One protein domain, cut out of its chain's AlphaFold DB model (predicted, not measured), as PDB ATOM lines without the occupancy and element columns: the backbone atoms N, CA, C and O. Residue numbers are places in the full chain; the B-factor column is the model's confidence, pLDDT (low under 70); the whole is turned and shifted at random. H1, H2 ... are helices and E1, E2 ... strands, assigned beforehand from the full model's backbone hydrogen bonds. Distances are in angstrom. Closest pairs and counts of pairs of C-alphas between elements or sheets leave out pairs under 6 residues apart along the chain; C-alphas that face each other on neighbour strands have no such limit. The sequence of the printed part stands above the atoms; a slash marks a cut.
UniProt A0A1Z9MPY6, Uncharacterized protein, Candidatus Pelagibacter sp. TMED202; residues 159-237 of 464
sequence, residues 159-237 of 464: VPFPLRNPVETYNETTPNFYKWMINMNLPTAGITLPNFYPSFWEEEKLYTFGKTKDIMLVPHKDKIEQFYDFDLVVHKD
ATOM      1  N   VAL A 159      38.894 -31.399  25.210       95.31
ATOM      2  CA  VAL A 159      40.127 -30.802  25.708       95.31
ATOM      3  C   VAL A 159      40.634 -29.816  24.657       95.31
ATOM      4  O   VAL A 159      41.150 -30.235  23.616       95.31
ATOM      5  N   PRO A 160      40.448 -28.507  24.875       94.94
ATOM      6  CA  PRO A 160      41.045 -27.505  24.012       94.94
ATOM      7  C   PRO A 160      42.570 -27.498  24.194       94.94
ATOM      8  O   PRO A 160      43.040 -27.507  25.329       94.94
ATOM      9  N   PHE A 161      43.340 -27.456  23.105       95.44
ATOM     10  CA  PHE A 161      44.801 -27.342  23.151       95.44
ATOM     11  C   PHE A 161      45.318 -26.138  22.350       95.44
ATOM     12  O   PHE A 161      44.785 -25.837  21.276       95.44
ATOM     13  N   PRO A 162      46.376 -25.452  22.820       95.50
ATOM     14  CA  PRO A 162      47.108 -24.483  22.023       95.50
ATOM     15  C   PRO A 162      48.094 -25.201  21.093       95.50
ATOM     16  O   PRO A 162      48.735 -26.188  21.464       95.50
ATOM     17  N   LEU A 163      48.278 -24.677  19.883       95.94
ATOM     18  CA  LEU A 163      49.160 -25.280  18.884       95.94
ATOM     19  C   LEU A 163      50.634 -25.232  19.315       95.94
ATOM     20  O   LEU A 163      51.433 -26.038  18.846       95.94
ATOM     21  N   ARG A 164      51.000 -24.343  20.250       95.88
ATOM     22  CA  ARG A 164      52.373 -24.253  20.774       95.88
ATOM     23  C   ARG A 164      52.832 -25.527  21.485       95.88
ATOM     24  O   ARG A 164      54.041 -25.760  21.515       95.88
ATOM     25  N   ASN A 165      51.909 -26.307  22.068       97.44
ATOM     26  CA  ASN A 165      52.222 -27.586  22.712       97.44
ATOM     27  C   ASN A 165      50.994 -28.507  22.928       97.44
ATOM     28  O   ASN A 165      50.490 -28.621  24.049       97.44
ATOM     29  N   PRO A 166      50.523 -29.210  21.882       97.19
ATOM     30  CA  PRO A 166      49.375 -30.111  21.998       97.19
ATOM     31  C   PRO A 166      49.636 -31.333  22.902       97.19
ATOM     32  O   PRO A 166      48.723 -31.822  23.570       97.19
ATOM     33  N   VAL A 167      50.887 -31.809  22.946       97.88
ATOM     34  CA  VAL A 167      51.317 -32.994  23.712       97.88
ATOM     35  C   VAL A 167      51.259 -32.745  25.221       97.88
ATOM     36  O   VAL A 167      50.717 -33.558  25.966       97.88
ATOM     37  N   GLU A 168      51.767 -31.600  25.677       97.38
ATOM     38  CA  GLU A 168      51.698 -31.193  27.089       97.38
ATOM     39  C   GLU A 168      50.253 -31.095  27.568       97.38
ATOM     40  O   GLU A 168      49.912 -31.686  28.587       97.38
ATOM     41  N   THR A 169      49.368 -30.490  26.768       96.94
ATOM     42  CA  THR A 169      47.935 -30.441  27.101       96.94
ATOM     43  C   THR A 169      47.340 -31.841  27.270       96.94
ATOM     44  O   THR A 169      46.583 -32.085  28.212       96.94
ATOM     45  N   TYR A 170      47.679 -32.784  26.385       97.62
ATOM     46  CA  TYR A 170      47.199 -34.161  26.491       97.62
ATOM     47  C   TYR A 170      47.674 -34.845  27.787       97.62
ATOM     48  O   TYR A 170      46.855 -35.497  28.448       97.62
ATOM     49  N   ASN A 171      48.956 -34.677  28.132       97.44
ATOM     50  CA  ASN A 171      49.608 -35.295  29.292       97.44
ATOM     51  C   ASN A 171      49.170 -34.681  30.633       97.44
ATOM     52  O   ASN A 171      49.111 -35.391  31.632       97.44
ATOM     53  N   GLU A 172      48.854 -33.385  30.666       96.44
ATOM     54  CA  GLU A 172      48.412 -32.676  31.878       96.44
ATOM     55  C   GLU A 172      46.909 -32.825  32.149       96.44
ATOM     56  O   GLU A 172      46.442 -32.608  33.269       96.44
ATOM     57  N   THR A 173      46.126 -33.212  31.139       94.56
ATOM     58  CA  THR A 173      44.684 -33.412  31.304       94.56
ATOM     59  C   THR A 173      44.383 -34.717  32.033       94.56
ATOM     60  O   THR A 173      44.922 -35.766  31.679       94.56
ATOM     61  N   THR A 174      43.419 -34.674  32.964       93.69
ATOM     62  CA  THR A 174      42.908 -35.844  33.693       93.69
ATOM     63  C   THR A 174      42.705 -37.058  32.770       93.69
ATOM     64  O   THR A 174      42.101 -36.916  31.694       93.69
ATOM     65  N   PRO A 175      43.186 -38.252  33.163       94.81
ATOM     66  CA  PRO A 175      42.979 -39.479  32.406       94.81
ATOM     67  C   PRO A 175      41.504 -39.710  32.069       94.81
ATOM     68  O   PRO A 175      40.625 -39.591  32.919       94.81
ATOM     69  N   ASN A 176      41.243 -40.014  30.800       94.44
ATOM     70  CA  ASN A 176      39.946 -40.431  30.279       94.44
ATOM     71  C   ASN A 176      40.212 -41.545  29.268       94.44
ATOM     72  O   ASN A 176      41.143 -41.386  28.481       94.44
ATOM     73  N   PHE A 177      39.395 -42.601  29.249       93.62
ATOM     74  CA  PHE A 177      39.474 -43.704  28.274       93.62
ATOM     75  C   PHE A 177      39.646 -43.216  26.825       93.62
ATOM     76  O   PHE A 177      40.496 -43.710  26.095       93.62
ATOM     77  N   TYR A 178      38.920 -42.156  26.464       95.94
ATOM     78  CA  TYR A 178      39.115 -41.345  25.272       95.94
ATOM     79  C   TYR A 178      38.911 -39.867  25.599       95.94
ATOM     80  O   TYR A 178      38.108 -39.509  26.465       95.94
ATOM     81  N   LYS A 179      39.590 -38.992  24.854       95.81
ATOM     82  CA  LYS A 179      39.370 -37.543  24.898       95.81
ATOM     83  C   LYS A 179      39.414 -36.929  23.500       95.81
ATOM     84  O   LYS A 179      40.247 -37.293  22.673       95.81
ATOM     85  N   TRP A 180      38.524 -35.977  23.243       96.62
ATOM     86  CA  TRP A 180      38.609 -35.096  22.083       96.62
ATOM     87  C   TRP A 180      39.660 -34.025  22.355       96.62
ATOM     88  O   TRP A 180      39.474 -33.216  23.257       96.62
ATOM     89  N   MET A 181      40.727 -33.985  21.568       97.19
ATOM     90  CA  MET A 181      41.708 -32.901  21.546       97.19
ATOM     91  C   MET A 181      41.337 -31.938  20.415       97.19
ATOM     92  O   MET A 181      41.216 -32.355  19.263       97.19
ATOM     93  N   ILE A 182      41.132 -30.660  20.733       95.19
ATOM     94  CA  ILE A 182      40.609 -29.661  19.789       95.19
ATOM     95  C   ILE A 182      41.512 -28.428  19.803       95.19
ATOM     96  O   ILE A 182      41.681 -27.807  20.849       95.19
ATOM     97  N   ASN A 183      42.066 -28.033  18.658       94.44
ATOM     98  CA  ASN A 183      42.883 -26.826  18.585       94.44
ATOM     99  C   ASN A 183      42.026 -25.594  18.907       94.44
ATOM    100  O   ASN A 183      41.021 -25.328  18.248       94.44
ATOM    101  N   MET A 184      42.459 -24.812  19.893       91.50
ATOM    102  CA  MET A 184      41.795 -23.585  20.343       91.50
ATOM    103  C   MET A 184      41.672 -22.507  19.265       91.50
ATOM    104  O   MET A 184      40.828 -21.623  19.381       91.50
ATOM    105  N   ASN A 185      42.519 -22.560  18.233       84.94
ATOM    106  CA  ASN A 185      42.509 -21.608  17.124       84.94
ATOM    107  C   ASN A 185      41.465 -21.939  16.050       84.94
ATOM    108  O   ASN A 185      41.307 -21.164  15.104       84.94
ATOM    109  N   LEU A 186      40.769 -23.075  16.161       86.12
ATOM    110  CA  LEU A 186      39.611 -23.335  15.316       86.12
ATOM    111  C   LEU A 186      38.527 -22.292  15.624       86.12
ATOM    112  O   LEU A 186      38.259 -22.032  16.799       86.12
ATOM    113  N   PRO A 187      37.889 -21.694  14.602       65.06
ATOM    114  CA  PRO A 187      36.757 -20.803  14.814       65.06
ATOM    115  C   PRO A 187      35.713 -21.436  15.737       65.06
ATOM    116  O   PRO A 187      35.087 -22.442  15.406       65.06
ATOM    117  N   THR A 188      35.516 -20.832  16.908       57.59
ATOM    118  CA  THR A 188      34.509 -21.273  17.886       57.59
ATOM    119  C   THR A 188      33.086 -21.085  17.358       57.59
ATOM    120  O   THR A 188      32.169 -21.790  17.778       57.59
ATOM    121  N   ALA A 189      32.898 -20.174  16.400       51.62
ATOM    122  CA  ALA A 189      31.652 -19.998  15.675       51.62
ATOM    123  C   ALA A 189      31.520 -21.050  14.557       51.62
ATOM    124  O   ALA A 189      32.160 -20.950  13.514       51.62
ATOM    125  N   GLY A 190      30.656 -22.045  14.772       58.75
ATOM    126  CA  GLY A 190      30.118 -22.900  13.706       58.75
ATOM    127  C   GLY A 190      30.833 -24.228  13.444       58.75
ATOM    128  O   GLY A 190      30.292 -25.038  12.696       58.75
ATOM    129  N   ILE A 191      31.981 -24.510  14.067       67.69
ATOM    130  CA  ILE A 191      32.634 -25.819  13.908       67.69
ATOM    131  C   ILE A 191      32.018 -26.819  14.886       67.69
ATOM    132  O   ILE A 191      32.261 -26.795  16.093       67.69
ATOM    133  N   THR A 192      31.214 -27.731  14.348       82.38
ATOM    134  CA  THR A 192      30.778 -28.927  15.068       82.38
ATOM    135  C   THR A 192      31.909 -29.946  15.098       82.38
ATOM    136  O   THR A 192      32.738 -29.992  14.192       82.38
ATOM    137  N   LEU A 193      31.960 -30.783  16.129       88.81
ATOM    138  CA  LEU A 193      32.816 -31.966  16.081       88.81
ATOM    139  C   LEU A 193      32.240 -32.983  15.088       88.81
ATOM    140  O   LEU A 193      31.015 -33.018  14.916       88.81
ATOM    141  N   PRO A 194      33.086 -33.837  14.488       90.75
ATOM    142  CA  PRO A 194      32.614 -35.012  13.774       90.75
ATOM    143  C   PRO A 194      31.637 -35.805  14.650       90.75
ATOM    144  O   PRO A 194      31.898 -36.035  15.833       90.75
ATOM    145  N   ASN A 195      30.510 -36.231  14.078       91.12
ATOM    146  CA  ASN A 195      29.538 -37.080  14.767       91.12
ATOM    147  C   ASN A 195      30.073 -38.521  14.851       91.12
ATOM    148  O   ASN A 195      29.660 -39.398  14.094       91.12
ATOM    149  N   PHE A 196      31.049 -38.739  15.732       92.25
ATOM    150  CA  PHE A 196      31.860 -39.949  15.789       92.25
ATOM    151  C   PHE A 196      31.986 -40.479  17.222       92.25
ATOM    152  O   PHE A 196      32.173 -39.706  18.162       92.25
ATOM    153  N   TYR A 197      31.919 -41.803  17.366       92.50
ATOM    154  CA  TYR A 197      32.219 -42.530  18.600       92.50
ATOM    155  C   TYR A 197      33.158 -43.697  18.257       92.50
ATOM    156  O   TYR A 197      32.926 -44.355  17.237       92.50
ATOM    157  N   PRO A 198      34.218 -43.955  19.046       93.31
ATOM    158  CA  PRO A 198      35.176 -45.007  18.726       93.31
ATOM    159  C   PRO A 198      34.516 -46.388  18.819       93.31
ATOM    160  O   PRO A 198      33.617 -46.615  19.630       93.31
ATOM    161  N   SER A 199      34.959 -47.316  17.975       93.50
ATOM    162  CA  SER A 199      34.591 -48.726  18.107       93.50
ATOM    163  C   SER A 199      35.495 -49.423  19.118       93.50
ATOM    164  O   SER A 199      36.686 -49.131  19.179       93.50
ATOM    165  N   PHE A 200      34.929 -50.383  19.850       95.25
ATOM    166  CA  PHE A 200      35.673 -51.334  20.686       95.25
ATOM    167  C   PHE A 200      35.575 -52.770  20.150       95.25
ATOM    168  O   PHE A 200      35.912 -53.730  20.840       95.25
ATOM    169  N   TRP A 201      35.096 -52.943  18.912       95.81
ATOM    170  CA  TRP A 201      35.078 -54.232  18.204       95.81
ATOM    171  C   TRP A 201      36.446 -54.592  17.601       95.81
ATOM    172  O   TRP A 201      36.607 -55.652  16.998       95.81
ATOM    173  N   GLU A 202      37.414 -53.694  17.756       92.00
ATOM    174  CA  GLU A 202      38.816 -53.780  17.354       92.00
ATOM    175  C   GLU A 202      39.681 -53.034  18.378       92.00
ATOM    176  O   GLU A 202      39.144 -52.441  19.318       92.00
ATOM    177  N   GLU A 203      41.000 -53.066  18.186       93.81
ATOM    178  CA  GLU A 203      41.948 -52.329  19.016       93.81
ATOM    179  C   GLU A 203      41.684 -50.821  19.014       93.81
ATOM    180  O   GLU A 203      41.287 -50.236  18.004       93.81
ATOM    181  N   GLU A 204      41.954 -50.181  20.153       94.31
ATOM    182  CA  GLU A 204      41.850 -48.734  20.313       94.31
ATOM    183  C   GLU A 204      42.809 -47.990  19.377       94.31
ATOM    184  O   GLU A 204      43.950 -48.399  19.157       94.31
ATOM    185  N   LYS A 205      42.339 -46.869  18.821       95.94
ATOM    186  CA  LYS A 205      43.065 -46.102  17.804       95.94
ATOM    187  C   LYS A 205      42.970 -44.621  18.088       95.94
ATOM    188  O   LYS A 205      41.935 -44.123  18.528       95.94
ATOM    189  N   LEU A 206      44.025 -43.901  17.744       98.19
ATOM    190  CA  LEU A 206      43.976 -42.454  17.647       98.19
ATOM    191  C   LEU A 206      43.329 -42.071  16.315       98.19
ATOM    192  O   LEU A 206      43.798 -42.460  15.246       98.19
ATOM    193  N   TYR A 207      42.266 -41.272  16.366       98.31
ATOM    194  CA  TYR A 207      41.626 -40.727  15.171       98.31
ATOM    195  C   TYR A 207      42.018 -39.268  14.982       98.31
ATOM    196  O   TYR A 207      41.928 -38.467  15.910       98.31
ATOM    197  N   THR A 208      42.418 -38.907  13.769       98.25
ATOM    198  CA  THR A 208      42.712 -37.521  13.386       98.25
ATOM    199  C   THR A 208      41.728 -37.064  12.325       98.25
ATOM    200  O   THR A 208      41.343 -37.853  11.464       98.25
ATOM    201  N   PHE A 209      41.332 -35.796  12.379       97.19
ATOM    202  CA  PHE A 209      40.319 -35.245  11.490       97.19
ATOM    203  C   PHE A 209      40.832 -33.994  10.777       97.19
ATOM    204  O   PHE A 209      41.331 -33.066  11.417       97.19
ATOM    205  N   GLY A 210      40.662 -33.982   9.454       94.88
ATOM    206  CA  GLY A 210      40.932 -32.853   8.567       94.88
ATOM    207  C   GLY A 210      42.403 -32.538   8.315       94.88
ATOM    208  O   GLY A 210      43.314 -33.058   8.959       94.88
ATOM    209  N   LYS A 211      42.643 -31.653   7.345       93.88
ATOM    210  CA  LYS A 211      43.947 -31.488   6.673       93.88
ATOM    211  C   LYS A 211      45.150 -31.205   7.582       93.88
ATOM    212  O   LYS A 211      46.276 -31.540   7.233       93.88
ATOM    213  N   THR A 212      44.931 -30.579   8.735       95.31
ATOM    214  CA  THR A 212      45.978 -30.232   9.716       95.31
ATOM    215  C   THR A 212      45.866 -31.013  11.020       95.31
ATOM    216  O   THR A 212      46.669 -30.776  11.918       95.31
ATOM    217  N   LYS A 213      44.905 -31.942  11.141       96.62
ATOM    218  CA  LYS A 213      44.671 -32.735  12.357       96.62
ATOM    219  C   LYS A 213      44.405 -31.852  13.587       96.62
ATOM    220  O   LYS A 213      44.849 -32.148  14.691       96.62
ATOM    221  N   ASP A 214      43.689 -30.741  13.393       95.31
ATOM    222  CA  ASP A 214      43.334 -29.806  14.474       95.31
ATOM    223  C   ASP A 214      42.230 -30.361  15.390       95.31
ATOM    224  O   ASP A 214      41.973 -29.810  16.460       95.31
ATOM    225  N   ILE A 215      41.597 -31.466  14.992       96.25
ATOM    226  CA  ILE A 215      40.667 -32.241  15.807       96.25
ATOM    227  C   ILE A 215      41.196 -33.674  15.864       96.25
ATOM    228  O   ILE A 215      41.446 -34.299  14.830       96.25
ATOM    229  N   MET A 216      41.353 -34.205  17.073       98.00
ATOM    230  CA  MET A 216      41.772 -35.584  17.304       98.00
ATOM    231  C   MET A 216      40.884 -36.225  18.365       98.00
ATOM    232  O   MET A 216      40.458 -35.564  19.309       98.00
ATOM    233  N   LEU A 217      40.624 -37.518  18.231       97.62
ATOM    234  CA  LEU A 217      40.021 -38.339  19.271       97.62
ATOM    235  C   LEU A 217      41.071 -39.354  19.714       97.62
ATOM    236  O   LEU A 217      41.473 -40.218  18.936       97.62
ATOM    237  N   VAL A 218      41.541 -39.198  20.946       98.12
ATOM    238  CA  VAL A 218      42.771 -39.828  21.429       98.12
ATOM    239  C   VAL A 218      42.432 -40.791  22.571       98.12
ATOM    240  O   VAL A 218      41.814 -40.334  23.542       98.12
ATOM    241  N   PRO A 219      42.793 -42.086  22.474       97.12
ATOM    242  CA  PRO A 219      42.656 -43.020  23.588       97.12
ATOM    243  C   PRO A 219      43.628 -42.671  24.713       97.12
ATOM    244  O   PRO A 219      44.563 -41.887  24.534       97.12
ATOM    245  N   HIS A 220      43.422 -43.252  25.888       95.81
ATOM    246  CA  HIS A 220      44.377 -43.096  26.974       95.81
ATOM    247  C   HIS A 220      45.687 -43.851  26.706       95.81
ATOM    248  O   HIS A 220      45.701 -45.016  26.327       95.81
ATOM    249  N   LYS A 221      46.793 -43.172  26.980       95.81
ATOM    250  CA  LYS A 221      48.156 -43.689  27.078       95.81
ATOM    251  C   LYS A 221      48.927 -42.779  28.025       95.81
ATOM    252  O   LYS A 221      48.815 -41.553  27.905       95.81
ATOM    253  N   ASP A 222      49.676 -43.363  28.951       94.38
ATOM    254  CA  ASP A 222      50.486 -42.612  29.905       94.38
ATOM    255  C   ASP A 222      51.661 -41.921  29.212       94.38
ATOM    256  O   ASP A 222      52.424 -42.568  28.499       94.38
ATOM    257  N   LYS A 223      51.813 -40.615  29.475       93.00
ATOM    258  CA  LYS A 223      52.993 -39.794  29.149       93.00
ATOM    259  C   LYS A 223      53.569 -40.049  27.750       93.00
ATOM    260  O   LYS A 223      54.619 -40.670  27.607       93.00
ATOM    261  N   ILE A 224      52.914 -39.512  26.727       97.44
ATOM    262  CA  ILE A 224      53.432 -39.567  25.352       97.44
ATOM    263  C   ILE A 224      54.444 -38.435  25.109       97.44
ATOM    264  O   ILE A 224      54.296 -37.339  25.656       97.44
ATOM    265  N   GLU A 225      55.443 -38.668  24.263       97.31
ATOM    266  CA  GLU A 225      56.339 -37.626  23.741       97.31
ATOM    267  C   GLU A 225      55.739 -36.958  22.498       97.31
ATOM    268  O   GLU A 225      55.952 -35.770  22.244       97.31
ATOM    269  N   GLN A 226      54.963 -37.719  21.730       97.88
ATOM    270  CA  GLN A 226      54.252 -37.280  20.535       97.88
ATOM    271  C   GLN A 226      53.037 -38.181  20.284       97.88
ATOM    272  O   GLN A 226      52.978 -39.327  20.715       97.88
ATOM    273  N   PHE A 227      52.054 -37.705  19.525       98.44
ATOM    274  CA  PHE A 227      50.896 -38.529  19.163       98.44
ATOM    275  C   PHE A 227      51.239 -39.649  18.168       98.44
ATOM    276  O   PHE A 227      50.431 -40.547  17.956       98.44
ATOM    277  N   TYR A 228      52.431 -39.626  17.568       97.50
ATOM    278  CA  TYR A 228      52.958 -40.763  16.809       97.50
ATOM    279  C   TYR A 228      53.399 -41.940  17.691       97.50
ATOM    280  O   TYR A 228      53.706 -42.996  17.154       97.50
ATOM    281  N   ASP A 229      53.378 -41.797  19.020       97.50
ATOM    282  CA  ASP A 229      53.639 -42.910  19.939       97.50
ATOM    283  C   ASP A 229      52.455 -43.891  20.013       97.50
ATOM    284  O   ASP A 229      52.555 -44.927  20.669       97.50
ATOM    285  N   PHE A 230      51.310 -43.578  19.398       97.25
ATOM    286  CA  PHE A 230      50.198 -44.514  19.245       97.25
ATOM    287  C   PHE A 230      50.422 -45.407  18.021       97.25
ATOM    288  O   PHE A 230      50.607 -44.906  16.915       97.25
ATOM    289  N   ASP A 231      50.328 -46.725  18.213       94.56
ATOM    290  CA  ASP A 231      50.597 -47.708  17.154       94.56
ATOM    291  C   ASP A 231      49.547 -47.675  16.034       94.56
ATOM    292  O   ASP A 231      49.846 -47.921  14.865       94.56
ATOM    293  N   LEU A 232      48.298 -47.357  16.390       96.56
ATOM    294  CA  LEU A 232      47.168 -47.324  15.471       96.56
ATOM    295  C   LEU A 232      46.644 -45.898  15.335       96.56
ATOM    296  O   LEU A 232      45.997 -45.361  16.237       96.56
ATOM    297  N   VAL A 233      46.891 -45.304  14.168       97.56
ATOM    298  CA  VAL A 233      46.416 -43.965  13.809       97.56
ATOM    299  C   VAL A 233      45.544 -44.051  12.564       97.56
ATOM    300  O   VAL A 233      45.968 -44.553  11.526       97.56
ATOM    301  N   VAL A 234      44.326 -43.522  12.653       97.50
ATOM    302  CA  VAL A 234      43.382 -43.448  11.534       97.50
ATOM    303  C   VAL A 234      43.120 -41.988  11.196       97.50
ATOM    304  O   VAL A 234      42.740 -41.190  12.054       97.50
ATOM    305  N   HIS A 235      43.307 -41.631   9.930       97.88
ATOM    306  CA  HIS A 235      42.949 -40.314   9.424       97.88
ATOM    307  C   HIS A 235      41.546 -40.325   8.816       97.88
ATOM    308  O   HIS A 235      41.165 -41.278   8.136       97.88
ATOM    309  N   LYS A 236      40.777 -39.267   9.070       96.56
ATOM    310  CA  LYS A 236      39.463 -39.025   8.479       96.56
ATOM    311  C   LYS A 236      39.420 -37.622   7.891       96.56
ATOM    312  O   LYS A 236      39.821 -36.657   8.545       96.56
ATOM    313  N   ASP A 237      38.867 -37.511   6.693       95.75
ATOM    314  CA  ASP A 237      38.619 -36.213   6.082       95.75
ATOM    315  C   ASP A 237      37.600 -35.431   6.913       95.75
ATOM    316  O   ASP A 237      36.599 -35.968   7.399       95.75
TER     317      ASP A 237
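Overview. This is residues 159 to 237 of the 464 residues of an uncharacterized protein of Candidatus Pelagibacter sp. TMED202 (UniProt A0A1Z9MPY6). Little regular structure is here: a twisted five-stranded sheet has one short helix, H1, over one face near E1 and E2, with long loops around. Residues 187 to 192 stick out. The 79 printed residues include E1 H1 E2 E3 E4 E5, together 29 residues, class mixed; the mixed sheet runs E1 E2 E4 E3 E5. The whole is compact, radius of gyration of the C-alphas 12.1 A, spanning 34 by 25 by 21 A.

Along the chain. Find C-alpha 159 at (40.127, -30.802, 25.708), where E1, residues 159 to 161, begins. H1, residues 166 to 172, and E2, residues 178 to 183, 16.4 A long, follow. Then come E3, residues 206 to 209, E4, residues 215 to 219, and E5, residues 233 to 236, ending at (39.463, -39.025, 8.479).

Arrangement. E1, H1, E2 form a strand-helix-strand unit, parallel neighbour strands with a helix between, its crossover right-handed; see N 161 and O 182, 2.8 A. H1, on the sheet at height 9.1 A, has every O i to N i+4 pair within hydrogen-bond range. E2 and E4 are antiparallel: N 181 and O 216, 2.8 A. E3 and E4 form a hairpin: N 217 and O 207, 2.8 A. E5 is parallel to E3: N 236 and O 208, 2.8 A.

Size, cuts and confidence. The farthest C-alphas, Arg 164 and Trp 201, are 34.7 A apart. The printed part has no cut; links E2 to E3 and E4 to E5 are long. Residues 187 to 191 have pLDDT under 70.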